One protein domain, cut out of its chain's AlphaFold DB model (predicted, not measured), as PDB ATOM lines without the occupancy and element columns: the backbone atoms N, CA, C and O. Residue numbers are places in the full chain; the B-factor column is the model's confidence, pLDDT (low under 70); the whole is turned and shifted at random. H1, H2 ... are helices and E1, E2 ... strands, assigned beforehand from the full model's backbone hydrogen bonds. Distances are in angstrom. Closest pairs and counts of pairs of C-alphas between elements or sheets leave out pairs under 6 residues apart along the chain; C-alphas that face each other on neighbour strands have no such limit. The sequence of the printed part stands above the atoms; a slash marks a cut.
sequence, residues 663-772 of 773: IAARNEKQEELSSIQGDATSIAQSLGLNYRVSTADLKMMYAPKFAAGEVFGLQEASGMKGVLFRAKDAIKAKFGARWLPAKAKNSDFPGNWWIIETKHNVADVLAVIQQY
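Overview. This is residues 663 to 772 of the 773 residues of the protein "Defense against restriction protein" of Escherichia coli (UniProt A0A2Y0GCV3). A small twisted sheet of four short strands has the long helix H1 beside its edge strand E1 and H3 over its other edge strand E3, with H4 touching both helices. The first residues of H1, 663 to 668, stick out as an arm. The printed part has 110 residues, mixed in class, in the order H1 E1 E2 H2 H3 E3 E4 H4; the sheet, E1 E2 E4 E3, is all antiparallel. It is compact, with a radius of gyration of the C-alphas of 13.6 A, and spans 44 by 30 by 23 A.

Arrangement. H1, residues 663 to 686, stands at the sheet's level beside E1, residues 689 to 693; their closest C-alphas, Thr 681 and Tyr 691, are 5.4 A apart. E1 and E2, residues 711 to 716, form a hairpin, with N 690 and O 715 2.8 A apart. H2, residues 723 to 726, only grazes the sheet. H3, residues 728 to 735, is over E3, residues 738 to 740, at a height over the sheet of 9.5 A. E4, residues 753 to 757, forms a hairpin with E3, N 738 and O 755 being 2.8 A apart, and neighbours E2, N 712 and O 756 being 2.8 A apart. E2, H2, H3 and E3 make a split strand-helix-strand unit, two strands of one sheet joined through helices, with E4 between the two strands in the sheet, and its crossover is right-handed. The hub is H4, residues 762 to 770. It touches H1, at residues 680 to 684 alone, at a shallow tilt of 21 degrees, the same way; the closest C-alphas, Ala 680 and Val 762, are 6.7 A apart. It touches H3 at a shallow tilt of 32 degrees, opposite ways, the C-alphas of Ile 731 and Val 765 being closest at 6.8 A. It only just touches H2, with 3 pairs of C-alphas within 8 A, closest at Leu 724 and Ile 769, 6.1 A. Every O i to N i+4 pair is within hydrogen-bond range in H3 and H4, and 15 of 20 in H1; H2 is too short for one.

Along the chain. H1 runs 36.6 A from C-alpha 663 at (-33.820, 35.471, 51.811), with a kink of 29 degrees near residue 679. E2 is 17.2 A long, and H4, 12.3 A long, ends at C-alpha 770, (-33.306, -2.197, 36.201).

Size, cuts and confidence. The C-alphas farthest apart, Ala 664 and Lys 721, are 44.7 A apart. The printed part has no cut. The links E1 to E2 and E3 to E4 are long. Confidence is under 70 at residues 669 to 680, 701 to 704 and 743 to 747.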
ATOM      1  N   ILE A 663     -35.025  36.275  51.557       81.69
ATOM      2  CA  ILE A 663     -33.820  35.471  51.811       81.69
ATOM      3  C   ILE A 663     -34.199  34.186  52.562       81.69
ATOM      4  O   ILE A 663     -33.767  33.097  52.175       81.69
ATOM      5  N   ALA A 664     -35.037  34.296  53.599       79.00
ATOM      6  CA  ALA A 664     -35.476  33.152  54.396       79.00
ATOM      7  C   ALA A 664     -36.258  32.126  53.555       79.00
ATOM      8  O   ALA A 664     -35.933  30.938  53.574       79.00
ATOM      9  N   ALA A 665     -37.212  32.590  52.739       77.00
ATOM     10  CA  ALA A 665     -38.013  31.730  51.865       77.00
ATOM     11  C   ALA A 665     -37.170  30.985  50.809       77.00
ATOM     12  O   ALA A 665     -37.456  29.835  50.464       77.00
ATOM     13  N   ARG A 666     -36.109  31.621  50.288       80.56
ATOM     14  CA  ARG A 666     -35.174  30.982  49.347       80.56
ATOM     15  C   ARG A 666     -34.406  29.836  50.009       80.56
ATOM     16  O   ARG A 666     -34.264  28.778  49.397       80.56
ATOM     17  N   ASN A 667     -33.934  30.045  51.236       77.44
ATOM     18  CA  ASN A 667     -33.149  29.052  51.970       77.44
ATOM     19  C   ASN A 667     -34.002  27.828  52.354       77.44
ATOM     20  O   ASN A 667     -33.561  26.698  52.156       77.44
ATOM     21  N   GLU A 668     -35.248  28.038  52.793       73.69
ATOM     22  CA  GLU A 668     -36.190  26.960  53.144       73.69
ATOM     23  C   GLU A 668     -36.490  26.038  51.945       73.69
ATOM     24  O   GLU A 668     -36.407  24.812  52.038       73.69
ATOM     25  N   LYS A 669     -36.724  26.620  50.761       69.31
ATOM     26  CA  LYS A 669     -36.944  25.861  49.518       69.31
ATOM     27  C   LYS A 669     -35.723  25.023  49.106       69.31
ATOM     28  O   LYS A 669     -35.867  23.965  48.490       69.31
ATOM     29  N   GLN A 670     -34.517  25.493  49.415       65.19
ATOM     30  CA  GLN A 670     -33.266  24.805  49.091       65.19
ATOM     31  C   GLN A 670     -32.990  23.618  50.035       65.19
ATOM     32  O   GLN A 670     -32.471  22.588  49.591       65.19
ATOM     33  N   GLU A 671     -33.392  23.718  51.305       67.44
ATOM     34  CA  GLU A 671     -33.382  22.592  52.249       67.44
ATOM     35  C   GLU A 671     -34.384  21.497  51.846       67.44
ATOM     36  O   GLU A 671     -34.034  20.313  51.835       67.44
ATOM     37  N   GLU A 672     -35.594  21.876  51.420       66.00
ATOM     38  CA  GLU A 672     -36.636  20.930  50.996       66.00
ATOM     39  C   GLU A 672     -36.183  20.075  49.792       66.00
ATOM     40  O   GLU A 672     -36.279  18.843  49.817       66.00
ATOM     41  N   LEU A 673     -35.581  20.711  48.778       61.84
ATOM     42  CA  LEU A 673     -34.989  20.049  47.604       61.84
ATOM     43  C   LEU A 673     -33.844  19.090  47.965       61.84
ATOM     44  O   LEU A 673     -33.713  18.024  47.355       61.84
ATOM     45  N   SER A 674     -33.031  19.443  48.963       63.81
ATOM     46  CA  SER A 674     -31.914  18.608  49.421       63.81
ATOM     47  C   SER A 674     -32.396  17.314  50.090       63.81
ATOM     48  O   SER A 674     -31.747  16.276  49.946       63.81
ATOM     49  N   SER A 675     -33.560  17.336  50.752       64.12
ATOM     50  CA  SER A 675     -34.162  16.142  51.364       64.12
ATOM     51  C   SER A 675     -34.640  15.115  50.322       64.12
ATOM     52  O   SER A 675     -34.313  13.933  50.422       64.12
ATOM     53  N   ILE A 676     -35.312  15.573  49.255       61.47
ATOM     54  CA  ILE A 676     -35.834  14.735  48.156       61.47
ATOM     55  C   ILE A 676     -34.696  14.017  47.415       61.47
ATOM     56  O   ILE A 676     -34.847  12.886  46.943       61.47
ATOM     57  N   GLN A 677     -33.526  14.652  47.327       63.66
ATOM     58  CA  GLN A 677     -32.363  14.086  46.655       63.66
ATOM     59  C   GLN A 677     -31.744  12.889  47.410       63.66
ATOM     60  O   GLN A 677     -31.175  12.004  46.766       63.66
ATOM     61  N   GLY A 678     -31.875  12.811  48.739       63.62
ATOM     62  CA  GLY A 678     -31.271  11.756  49.568       63.62
ATOM     63  C   GLY A 678     -31.827  10.348  49.302       63.62
ATOM     64  O   GLY A 678     -31.057   9.409  49.064       63.62
ATOM     65  N   ASP A 679     -33.154  10.207  49.257       64.31
ATOM     66  CA  ASP A 679     -33.829   8.909  49.077       64.31
ATOM     67  C   ASP A 679     -33.624   8.336  47.664       64.31
ATOM     68  O   ASP A 679     -33.359   7.145  47.473       64.31
ATOM     69  N   ALA A 680     -33.662   9.205  46.653       67.88
ATOM     70  CA  ALA A 680     -33.457   8.864  45.248       67.88
ATOM     71  C   ALA A 680     -32.012   8.439  44.922       67.88
ATOM     72  O   ALA A 680     -31.787   7.544  44.099       67.88
ATOM     73  N   THR A 681     -31.025   9.057  45.582       74.62
ATOM     74  CA  THR A 681     -29.597   8.778  45.354       74.62
ATOM     75  C   THR A 681     -29.227   7.354  45.767       74.62
ATOM     76  O   THR A 681     -28.507   6.670  45.038       74.62
ATOM     77  N   SER A 682     -29.769   6.875  46.888       74.88
ATOM     78  CA  SER A 682     -29.480   5.537  47.420       74.88
ATOM     79  C   SER A 682     -29.951   4.418  46.477       74.88
ATOM     80  O   SER A 682     -29.231   3.443  46.249       74.88
ATOM     81  N   ILE A 683     -31.128   4.577  45.859       71.94
ATOM     82  CA  ILE A 683     -31.672   3.614  44.885       71.94
ATOM     83  C   ILE A 683     -30.863   3.647  43.582       71.94
ATOM     84  O   ILE A 683     -30.516   2.594  43.046       71.94
ATOM     85  N   ALA A 684     -30.508   4.834  43.083       78.25
ATOM     86  CA  ALA A 684     -29.719   4.982  41.860       78.25
ATOM     87  C   ALA A 684     -28.306   4.376  41.984       78.25
ATOM     88  O   ALA A 684     -27.857   3.671  41.077       78.25
ATOM     89  N   GLN A 685     -27.640   4.562  43.129       80.81
ATOM     90  CA  GLN A 685     -26.316   3.987  43.394       80.81
ATOM     91  C   GLN A 685     -26.329   2.453  43.397       80.81
ATOM     92  O   GLN A 685     -25.374   1.844  42.914       80.81
ATOM     93  N   SER A 686     -27.417   1.816  43.853       78.00
ATOM     94  CA  SER A 686     -27.558   0.348  43.813       78.00
ATOM     95  C   SER A 686     -27.524  -0.235  42.388       78.00
ATOM     96  O   SER A 686     -27.161  -1.394  42.202       78.00
ATOM     97  N   LEU A 687     -27.833   0.585  41.376       76.69
ATOM     98  CA  LEU A 687     -27.769   0.253  39.949       76.69
ATOM     99  C   LEU A 687     -26.484   0.775  39.273       76.69
ATOM    100  O   LEU A 687     -26.367   0.729  38.051       76.69
ATOM    101  N   GLY A 688     -25.524   1.295  40.047       80.31
ATOM    102  CA  GLY A 688     -24.279   1.880  39.540       80.31
ATOM    103  C   GLY A 688     -24.442   3.269  38.909       80.31
ATOM    104  O   GLY A 688     -23.597   3.678  38.109       80.31
ATOM    105  N   LEU A 689     -25.522   3.988  39.240       86.25
ATOM    106  CA  LEU A 689     -25.863   5.289  38.664       86.25
ATOM    107  C   LEU A 689     -25.631   6.436  39.653       86.25
ATOM    108  O   LEU A 689     -25.902   6.330  40.847       86.25
ATOM    109  N   ASN A 690     -25.207   7.577  39.118       84.62
ATOM    110  CA  ASN A 690     -25.218   8.869  39.790       84.62
ATOM    111  C   ASN A 690     -26.567   9.552  39.562       84.62
ATOM    112  O   ASN A 690     -27.079   9.560  38.439       84.62
ATOM    113  N   TYR A 691     -27.097  10.175  40.612       86.62
ATOM    114  CA  TYR A 691     -28.359  10.905  40.603       86.62
ATOM    115  C   TYR A 691     -28.177  12.315  41.166       86.62
ATOM    116  O   TYR A 691     -27.437  12.501  42.133       86.62
ATOM    117  N   ARG A 692     -28.850  13.305  40.570       83.81
ATOM    118  CA  ARG A 692     -28.854  14.690  41.066       83.81
ATOM    119  C   ARG A 692     -30.104  15.449  40.626       83.81
ATOM    120  O   ARG A 692     -30.514  15.295  39.483       83.81
ATOM    121  N   VAL A 693     -30.685  16.290  41.480       84.44
ATOM    122  CA  VAL A 693     -31.761  17.232  41.103       84.44
ATOM    123  C   VAL A 693     -31.136  18.570  40.693       84.44
ATOM    124  O   VAL A 693     -30.062  18.918  41.185       84.44
ATOM    125  N   SER A 694     -31.754  19.311  39.766       81.50
ATOM    126  CA  SER A 694     -31.290  20.663  39.435       81.50
ATOM    127  C   SER A 694     -31.490  21.607  40.620       81.50
ATOM    128  O   SER A 694     -32.585  21.724  41.159       81.50
ATOM    129  N   THR A 695     -30.436  22.318  40.998       71.56
ATOM    130  CA  THR A 695     -30.431  23.374  42.019       71.56
ATOM    131  C   THR A 695     -30.454  24.779  41.407       71.56
ATOM    132  O   THR A 695     -30.745  25.748  42.098       71.56
ATOM    133  N   ALA A 696     -30.219  24.890  40.099       72.19
ATOM    134  CA  ALA A 696     -30.330  26.107  39.307       72.19
ATOM    135  C   ALA A 696     -31.166  25.879  38.036       72.19
ATOM    136  O   ALA A 696     -31.382  24.748  37.587       72.19
ATOM    137  N   ASP A 697     -31.616  26.975  37.424       76.19
ATOM    138  CA  ASP A 697     -32.354  26.938  36.165       76.19
ATOM    139  C   ASP A 697     -31.536  26.265  35.045       76.19
ATOM    140  O   ASP A 697     -30.478  26.752  34.633       76.19
ATOM    141  N   LEU A 698     -32.055  25.175  34.476       78.75
ATOM    142  CA  LEU A 698     -31.420  24.466  33.369       78.75
ATOM    143  C   LEU A 698     -31.969  24.955  32.024       78.75
ATOM    144  O   LEU A 698     -33.122  24.711  31.663       78.75
ATOM    145  N   LYS A 699     -31.103  25.567  31.211       75.00
ATOM    146  CA  LYS A 699     -31.411  25.928  29.819       75.00
ATOM    147  C   LYS A 699     -30.807  24.918  28.842       75.00
ATOM    148  O   LYS A 699     -29.587  24.801  28.744       75.00
ATOM    149  N   MET A 700     -31.647  24.224  28.073       71.19
ATOM    150  CA  MET A 700     -31.197  23.294  27.029       71.19
ATOM    151  C   MET A 700     -31.213  23.940  25.633       71.19
ATOM    152  O   MET A 700     -32.091  24.732  25.313       71.19
ATOM    153  N   MET A 701     -30.246  23.579  24.781       59.88
ATOM    154  CA  MET A 701     -30.000  24.222  23.473       59.88
ATOM    155  C   MET A 701     -31.187  24.138  22.489       59.88
ATOM    156  O   MET A 701     -31.334  25.022  21.652       59.88
ATOM    157  N   TYR A 702     -32.041  23.115  22.610       61.47
ATOM    158  CA  TYR A 702     -33.209  22.878  21.745       61.47
ATOM    159  C   TYR A 702     -34.451  22.422  22.539       61.47
ATOM    160  O   TYR A 702     -35.271  21.654  22.039       61.47
ATOM    161  N   ALA A 703     -34.568  22.838  23.804       62.59
ATOM    162  CA  ALA A 703     -35.637  22.426  24.718       62.59
ATOM    163  C   ALA A 703     -36.042  23.572  25.679       62.59
ATOM    164  O   ALA A 703     -35.279  24.530  25.814       62.59
ATOM    165  N   PRO A 704     -37.220  23.489  26.338       66.75
ATOM    166  CA  PRO A 704     -37.669  24.435  27.362       66.75
ATOM    167  C   PRO A 704     -36.611  24.754  28.427       66.75
ATOM    168  O   PRO A 704     -35.778  23.909  28.761       66.75
ATOM    169  N   LYS A 705     -36.672  25.979  28.966       77.56
ATOM    170  CA  LYS A 705     -35.955  26.351  30.191       77.56
ATOM    171  C   LYS A 705     -36.683  25.688  31.359       77.56
ATOM    172  O   LYS A 705     -37.884  25.892  31.496       77.56
ATOM    173  N   PHE A 706     -35.956  24.917  32.152       80.19
ATOM    174  CA  PHE A 706     -36.457  24.316  33.380       80.19
ATOM    175  C   PHE A 706     -35.999  25.159  34.560       80.19
ATOM    176  O   PHE A 706     -34.837  25.576  34.588       80.19
ATOM    177  N   ALA A 707     -36.891  25.431  35.502       77.25
ATOM    178  CA  ALA A 707     -36.521  26.085  36.744       77.25
ATOM    179  C   ALA A 707     -35.714  25.134  37.649       77.25
ATOM    180  O   ALA A 707     -35.710  23.909  37.460       77.25
ATOM    181  N   ALA A 708     -35.014  25.690  38.638       75.00
ATOM    182  CA  ALA A 708     -34.420  24.897  39.715       75.00
ATOM    183  C   ALA A 708     -35.466  23.936  40.326       75.00
ATOM    184  O   ALA A 708     -36.584  24.347  40.641       75.00
ATOM    185  N   GLY A 709     -35.118  22.655  40.460       73.75
ATOM    186  CA  GLY A 709     -35.983  21.604  41.003       73.75
ATOM    187  C   GLY A 709     -36.935  20.930  40.006       73.75
ATOM    188  O   GLY A 709     -37.553  19.923  40.347       73.75
ATOM    189  N   GLU A 710     -37.065  21.424  38.770       83.00
ATOM    190  CA  GLU A 710     -38.004  20.850  37.786       83.00
ATOM    191  C   GLU A 710     -37.450  19.640  37.027       83.00
ATOM    192  O   GLU A 710     -38.187  18.952  36.317       83.00
ATOM    193  N   VAL A 711     -36.152  19.359  37.150       85.56
ATOM    194  CA  VAL A 711     -35.511  18.223  36.487       85.56
ATOM    195  C   VAL A 711     -34.510  17.522  37.395       85.56
ATOM    196  O   VAL A 711     -33.886  18.127  38.261       85.56
ATOM    197  N   PHE A 712     -34.308  16.234  37.150       88.31
ATOM    198  CA  PHE A 712     -33.232  15.448  37.730       88.31
ATOM    199  C   PHE A 712     -32.403  14.770  36.642       88.31
ATOM    200  O   PHE A 712     -32.874  14.500  35.536       88.31
ATOM    201  N   GLY A 713     -31.143  14.509  36.959       88.50
ATOM    202  CA  GLY A 713     -30.163  13.886  36.097       88.50
ATOM    203  C   GLY A 713     -29.780  12.492  36.572       88.50
ATOM    204  O   GLY A 713     -29.608  12.257  37.767       88.50
ATOM    205  N   LEU A 714     -29.582  11.595  35.609       89.88
ATOM    206  CA  LEU A 714     -28.962  10.289  35.783       89.88
ATOM    207  C   LEU A 714     -27.691  10.194  34.937       89.88
ATOM    208  O   LEU A 714     -27.674  10.567  33.761       89.88
ATOM    209  N   GLN A 715     -26.627   9.661  35.525       89.19
ATOM    210  CA  GLN A 715     -25.359   9.425  34.844       89.19
ATOM    211  C   GLN A 715     -24.792   8.070  35.248       89.19
ATOM    212  O   GLN A 715     -24.941   7.633  36.379       89.19
ATOM    213  N   GLU A 716     -24.092   7.420  34.328       86.88
ATOM    214  CA  GLU A 716     -23.384   6.175  34.601       86.88
ATOM    215  C   GLU A 716     -21.930   6.302  34.147       86.88
ATOM    216  O   GLU A 716     -21.660   6.686  33.004       86.88
ATOM    217  N   ALA A 717     -20.985   5.957  35.026       77.50
ATOM    218  CA  ALA A 717     -19.551   6.061  34.739       77.50
ATOM    219  C   ALA A 717     -19.110   5.149  33.575       77.50
ATOM    220  O   ALA A 717     -18.224   5.506  32.801       77.50
ATOM    221  N   SER A 718     -19.778   4.004  33.403       77.12
ATOM    222  CA  SER A 718     -19.533   3.020  32.337       77.12
ATOM    223  C   SER A 718     -19.917   3.508  30.929       77.12
ATOM    224  O   SER A 718     -19.632   2.833  29.931       77.12
ATOM    225  N   GLY A 719     -20.570   4.673  30.821       75.56
ATOM    226  CA  GLY A 719     -20.931   5.305  29.556       75.56
ATOM    227  C   GLY A 719     -21.745   4.384  28.643       75.56
ATOM    228  O   GLY A 719     -22.752   3.814  29.046       75.56
ATOM    229  N   MET A 720     -21.305   4.206  27.392       76.31
ATOM    230  CA  MET A 720     -22.045   3.435  26.377       76.31
ATOM    231  C   MET A 720     -22.125   1.921  26.644       76.31
ATOM    232  O   MET A 720     -22.858   1.222  25.948       76.31
ATOM    233  N   LYS A 721     -21.360   1.396  27.609       74.88
ATOM    234  CA  LYS A 721     -21.379  -0.033  27.969       74.88
ATOM    235  C   LYS A 721     -22.329  -0.347  29.129       74.88
ATOM    236  O   LYS A 721     -22.570  -1.523  29.404       74.88
ATOM    237  N   GLY A 722     -22.833   0.700  29.777       80.94
ATOM    238  CA  GLY A 722     -23.620   0.635  30.994       80.94
ATOM    239  C   GLY A 722     -25.114   0.379  30.792       80.94
ATOM    240  O   GLY A 722     -25.642   0.458  29.677       80.94
ATOM    241  N   VAL A 723     -25.788   0.055  31.892       83.25
ATOM    242  CA  VAL A 723     -27.215  -0.291  31.945       83.25
ATOM    243  C   VAL A 723     -28.095   0.898  31.548       83.25
ATOM    244  O   VAL A 723     -29.048   0.737  30.782       83.25
ATOM    245  N   LEU A 724     -27.726   2.117  31.956       86.12
ATOM    246  CA  LEU A 724     -28.430   3.350  31.599       86.12
ATOM    247  C   LEU A 724     -28.406   3.589  30.086       86.12
ATOM    248  O   LEU A 724     -29.389   4.050  29.506       86.12
ATOM    249  N   PHE A 725     -27.300   3.242  29.418       85.00
ATOM    250  CA  PHE A 725     -27.211   3.362  27.964       85.00
ATOM    251  C   PHE A 725     -28.032   2.293  27.234       85.00
ATOM    252  O   PHE A 725     -28.597   2.592  26.182       85.00
ATOM    253  N   ARG A 726     -28.145   1.072  27.775       86.31
ATOM    254  CA  ARG A 726     -29.023   0.025  27.213       86.31
ATOM    255  C   ARG A 726     -30.500   0.395  27.355       86.31
ATOM    256  O   ARG A 726     -31.257   0.221  26.407       86.31
ATOM    257  N   ALA A 727     -30.877   0.982  28.489       86.81
ATOM    258  CA  ALA A 727     -32.238   1.437  28.764       86.81
ATOM    259  C   ALA A 727     -32.610   2.771  28.079       86.81
ATOM    260  O   ALA A 727     -33.767   3.188  28.145       86.81
ATOM    261  N   LYS A 728     -31.658   3.456  27.419       86.38
ATOM    262  CA  LYS A 728     -31.813   4.848  26.943       86.38
ATOM    263  C   LYS A 728     -33.059   5.077  26.080       86.38
ATOM    264  O   LYS A 728     -33.701   6.115  26.202       86.38
ATOM    265  N   ASP A 729     -33.400   4.135  25.202       88.62
ATOM    266  CA  ASP A 729     -34.519   4.307  24.273       88.62
ATOM    267  C   ASP A 729     -35.862   4.071  24.986       88.62
ATOM    268  O   ASP A 729     -36.839   4.760  24.697       88.62
ATOM    269  N   ALA A 730     -35.883   3.209  26.011       87.88
ATOM    270  CA  ALA A 730     -37.045   2.992  26.870       87.88
ATOM    271  C   ALA A 730     -37.331   4.205  27.771       87.88
ATOM    272  O   ALA A 730     -38.469   4.671  27.834       87.88
ATOM    273  N   ILE A 731     -36.304   4.775  28.414       88.12
ATOM    274  CA  ILE A 731     -36.479   5.962  29.269       88.12
ATOM    275  C   ILE A 731     -36.791   7.228  28.455       88.12
ATOM    276  O   ILE A 731     -37.551   8.080  28.915       88.12
ATOM    277  N   LYS A 732     -36.293   7.330  27.214       89.31
ATOM    278  CA  LYS A 732     -36.707   8.374  26.263       89.31
ATOM    279  C   LYS A 732     -38.179   8.264  25.901       89.31
ATOM    280  O   LYS A 732     -38.890   9.261  25.968       89.31
ATOM    281  N   ALA A 733     -38.626   7.073  25.507       89.00
ATOM    282  CA  ALA A 733     -39.995   6.869  25.049       89.00
ATOM    283  C   ALA A 733     -41.017   7.045  26.181       89.00
ATOM    284  O   ALA A 733     -42.078   7.618  25.958       89.00
ATOM    285  N   LYS A 734     -40.695   6.573  27.394       87.56
ATOM    286  CA  LYS A 734     -41.639   6.538  28.520       87.56
ATOM    287  C   LYS A 734     -41.624   7.797  29.394       87.56
ATOM    288  O   LYS A 734     -42.671   8.176  29.907       87.56
ATOM    289  N   PHE A 735     -40.468   8.445  29.553       87.38
ATOM    290  CA  PHE A 735     -40.290   9.582  30.474       87.38
ATOM    291  C   PHE A 735     -39.714  10.832  29.799       87.38
ATOM    292  O   PHE A 735     -39.349  11.794  30.469       87.38
ATOM    293  N   GLY A 736     -39.586  10.824  28.469       87.44
ATOM    294  CA  GLY A 736     -39.098  11.978  27.717       87.44
ATOM    295  C   GLY A 736     -37.641  12.343  28.007       87.44
ATOM    296  O   GLY A 736     -37.276  13.502  27.813       87.44
ATOM    297  N   ALA A 737     -36.816  11.392  28.468       88.88
ATOM    298  CA  ALA A 737     -35.434  11.640  28.876       88.88
ATOM    299  C   ALA A 737     -34.606  12.342  27.784       88.88
ATOM    300  O   ALA A 737     -34.596  11.933  26.619       88.88
ATOM    301  N   ARG A 738     -33.863  13.388  28.158       87.81
ATOM    302  CA  ARG A 738     -33.066  14.211  27.234       87.81
ATOM    303  C   ARG A 738     -31.585  14.106  27.543       87.81
ATOM    304  O   ARG A 738     -31.180  14.056  28.696       87.81
ATOM    305  N   TRP A 739     -30.766  14.101  26.500       85.62
ATOM    306  CA  TRP A 739     -29.318  14.068  26.660       85.62
ATOM    307  C   TRP A 739     -28.763  15.476  26.880       85.62
ATOM    308  O   TRP A 739     -28.931  16.347  26.024       85.62
ATOM    309  N   LEU A 740     -28.071  15.679  27.999       84.38
ATOM    310  CA  LEU A 740     -27.304  16.879  28.300       84.38
ATOM    311  C   LEU A 740     -25.811  16.586  28.061       84.38
ATOM    312  O   LEU A 740     -25.201  15.834  28.826       84.38
ATOM    313  N   PRO A 741     -25.209  17.134  26.988       78.19
ATOM    314  CA  PRO A 741     -23.800  16.912  26.695       78.19
ATOM    315  C   PRO A 741     -22.902  17.757  27.608       78.19
ATOM    316  O   PRO A 741     -23.227  18.905  27.902       78.19
ATOM    317  N   ALA A 742     -21.700  17.262  27.904       76.12
ATOM    318  CA  ALA A 742     -20.691  17.936  28.737       76.12
ATOM    319  C   ALA A 742     -20.301  19.359  28.288       76.12
ATOM    320  O   ALA A 742     -19.728  20.123  29.057       76.12
ATOM    321  N   LYS A 743     -20.585  19.723  27.032       64.62
ATOM    322  CA  LYS A 743     -20.330  21.068  26.491       64.62
ATOM    323  C   LYS A 743     -21.351  22.113  26.960       64.62
ATOM    324  O   LYS A 743     -21.126  23.302  26.747       64.62
ATOM    325  N   ALA A 744     -22.464  21.697  27.562       64.19
ATOM    326  CA  ALA A 744     -23.395  22.607  28.210       64.19
ATOM    327  C   ALA A 744     -22.772  23.077  29.535       64.19
ATOM    328  O   ALA A 744     -22.605  22.282  30.455       64.19
ATOM    329  N   LYS A 745     -22.385  24.356  29.627       58.22
ATOM    330  CA  LYS A 745     -21.852  24.947  30.864       58.22
ATOM    331  C   LYS A 745     -22.967  25.028  31.917       58.22
ATOM    332  O   LYS A 745     -23.706  26.005  31.936       58.22
ATOM    333  N   ASN A 746     -23.096  24.001  32.754       67.31
ATOM    334  CA  ASN A 746     -23.965  23.983  33.931       67.31
ATOM    335  C   ASN A 746     -23.193  23.386  35.125       67.31
ATOM    336  O   ASN A 746     -22.569  22.336  34.983       67.31
ATOM    337  N   SER A 747     -23.232  24.064  36.275       63.97
ATOM    338  CA  SER A 747     -22.630  23.642  37.548       63.97
ATOM    339  C   SER A 747     -23.289  22.398  38.153       63.97
ATOM    340  O   SER A 747     -22.632  21.619  38.845       63.97
ATOM    341  N   ASP A 748     -24.571  22.176  37.869       70.12
ATOM    342  CA  ASP A 748     -25.345  21.105  38.495       70.12
ATOM    343  C   ASP A 748     -25.079  19.739  37.865       70.12
ATOM    344  O   ASP A 748     -25.113  18.715  38.543       70.12
ATOM    345  N   PHE A 749     -24.743  19.693  36.578       80.31
ATOM    346  CA  PHE A 749     -24.572  18.440  35.841       80.31
ATOM    347  C   PHE A 749     -23.227  18.416  35.106       80.31
ATOM    348  O   PHE A 749     -23.185  18.547  33.879       80.31
ATOM    349  N   PRO A 750     -22.103  18.253  35.829       74.19
ATOM    350  CA  PRO A 750     -20.785  18.223  35.213       74.19
ATOM    351  C   PRO A 750     -20.613  16.944  34.383       74.19
ATOM    352  O   PRO A 750     -20.722  15.824  34.888       74.19
ATOM    353  N   GLY A 751     -20.336  17.100  33.090       76.81
ATOM    354  CA  GLY A 751     -20.156  15.980  32.168       76.81
ATOM    355  C   GLY A 751     -21.436  15.601  31.424       76.81
ATOM    356  O   GLY A 751     -22.263  16.445  31.102       76.81
ATOM    357  N   ASN A 752     -21.570  14.326  31.074       83.50
ATOM    358  CA  ASN A 752     -22.680  13.852  30.254       83.50
ATOM    359  C   ASN A 752     -23.787  13.247  31.121       83.50
ATOM    360  O   ASN A 752     -23.509  12.318  31.883       83.50
ATOM    361  N   TRP A 753     -25.016  13.740  30.976       89.38
ATOM    362  CA  TRP A 753     -26.152  13.363  31.824       89.38
ATOM    363  C   TRP A 753     -27.420  13.108  31.006       89.38
ATOM    364  O   TRP A 753     -27.655  13.745  29.978       89.38
ATOM    365  N   TRP A 754     -28.264  12.194  31.479       89.12
ATOM    366  CA  TRP A 754     -29.651  12.063  31.036       89.12
ATOM    367  C   TRP A 754     -30.550  12.843  31.983       89.12
ATOM    368  O   TRP A 754     -30.596  12.527  33.163       89.12
ATOM    369  N   ILE A 755     -31.255  13.844  31.471       89.50
ATOM    370  CA  ILE A 755     -32.118  14.732  32.249       89.50
ATOM    371  C   ILE A 755     -33.585  14.366  32.025       89.50
ATOM    372  O   ILE A 755     -34.013  14.168  30.884       89.50
ATOM    373  N   ILE A 756     -34.347  14.285  33.110       89.25
ATOM    374  CA  ILE A 756     -35.764  13.920  33.148       89.25
ATOM    375  C   ILE A 756     -36.488  14.919  34.055       89.25
ATOM    376  O   ILE A 756     -35.937  15.356  35.058       89.25
ATOM    377  N   GLU A 757     -37.710  15.311  33.700       86.88
ATOM    378  CA  GLU A 757     -38.515  16.222  34.525       86.88
ATOM    379  C   GLU A 757     -38.967  15.545  35.828       86.88
ATOM    380  O   GLU A 757     -39.418  14.399  35.808       86.88
ATOM    381  N   THR A 758     -38.905  16.263  36.954       83.62
ATOM    382  CA  THR A 758     -39.266  15.761  38.297       83.62
ATOM    383  C   THR A 758     -40.747  15.427  38.454       83.62
ATOM    384  O   THR A 758     -41.120  14.727  39.390       83.62
ATOM    385  N   LYS A 759     -41.596  15.821  37.495       81.19
ATOM    386  CA  LYS A 759     -42.984  15.338  37.395       81.19
ATOM    387  C   LYS A 759     -43.082  13.818  37.201       81.19
ATOM    388  O   LYS A 759     -44.132  13.236  37.458       81.19
ATOM    389  N   HIS A 760     -42.023  13.178  36.699       83.94
ATOM    390  CA  HIS A 760     -41.925  11.725  36.621       83.94
ATOM    391  C   HIS A 760     -41.273  11.192  37.896       83.94
ATOM    392  O   HIS A 760     -40.186  11.631  38.268       83.94
ATOM    393  N   ASN A 761     -41.917  10.221  38.550       81.44
ATOM    394  CA  ASN A 761     -41.375   9.627  39.765       81.44
ATOM    395  C   ASN A 761     -40.057   8.898  39.457       81.44
ATOM    396  O   ASN A 761     -39.996   8.013  38.602       81.44
ATOM    397  N   VAL A 762     -39.003   9.270  40.181       81.56
ATOM    398  CA  VAL A 762     -37.661   8.695  40.055       81.56
ATOM    399  C   VAL A 762     -37.657   7.174  40.179       81.56
ATOM    400  O   VAL A 762     -36.940   6.508  39.433       81.56
ATOM    401  N   ALA A 763     -38.458   6.618  41.091       80.38
ATOM    402  CA  ALA A 763     -38.485   5.184  41.346       80.38
ATOM    403  C   ALA A 763     -38.982   4.417  40.112       80.38
ATOM    404  O   ALA A 763     -38.419   3.381  39.764       80.38
ATOM    405  N   ASP A 764     -39.955   4.976  39.386       83.12
ATOM    406  CA  ASP A 764     -40.484   4.386  38.153       83.12
ATOM    407  C   ASP A 764     -39.455   4.417  37.018       83.12
ATOM    408  O   ASP A 764     -39.373   3.484  36.214       83.12
ATOM    409  N   VAL A 765     -38.648   5.481  36.951       84.81
ATOM    410  CA  VAL A 765     -37.557   5.599  35.976       84.81
ATOM    411  C   VAL A 765     -36.465   4.572  36.263       84.81
ATOM    412  O   VAL A 765     -36.037   3.859  35.353       84.81
ATOM    413  N   LEU A 766     -36.036   4.461  37.523       84.50
ATOM    414  CA  LEU A 766     -35.007   3.510  37.943       84.50
ATOM    415  C   LEU A 766     -35.474   2.055  37.781       84.50
ATOM    416  O   LEU A 766     -34.700   1.227  37.299       84.50
ATOM    417  N   ALA A 767     -36.746   1.753  38.059       84.38
ATOM    418  CA  ALA A 767     -37.327   0.428  37.833       84.38
ATOM    419  C   ALA A 767     -37.294   0.015  36.351       84.38
ATOM    420  O   ALA A 767     -37.047  -1.148  36.033       84.38
ATOM    421  N   VAL A 768     -37.503   0.959  35.424       85.19
ATOM    422  CA  VAL A 768     -37.362   0.693  33.982       85.19
ATOM    423  C   VAL A 768     -35.910   0.421  33.611       85.19
ATOM    424  O   VAL A 768     -35.658  -0.474  32.812       85.19
ATOM    425  N   ILE A 769     -34.953   1.141  34.196       85.75
ATOM    426  CA  ILE A 769     -33.526   0.915  33.934       85.75
ATOM    427  C   ILE A 769     -33.088  -0.463  34.452       85.75
ATOM    428  O   ILE A 769     -32.356  -1.167  33.760       85.75
ATOM    429  N   GLN A 770     -33.609  -0.895  35.603       83.75
ATOM    430  CA  GLN A 770     -33.306  -2.197  36.201       83.75
ATOM    431  C   GLN A 770     -33.711  -3.395  35.323       83.75
ATOM    432  O   GLN A 770     -33.076  -4.440  35.390       83.75
ATOM    433  N   GLN A 771     -34.714  -3.258  34.450       84.06
ATOM    434  CA  GLN A 771     -35.096  -4.322  33.504       84.06
ATOM    435  C   GLN A 771     -34.017  -4.614  32.446       84.06
ATOM    436  O   GLN A 771     -34.076  -5.643  31.775       84.06
ATOM    437  N   TYR A 772     -33.048  -3.710  32.288       79.75
ATOM    438  CA  TYR A 772     -31.922  -3.825  31.359       79.75
ATOM    439  C   TYR A 772     -30.587  -4.093  32.079       79.75
ATOM    440  O   TYR A 772     -29.539  -4.073  31.415       79.75
TER     441      TYR A 772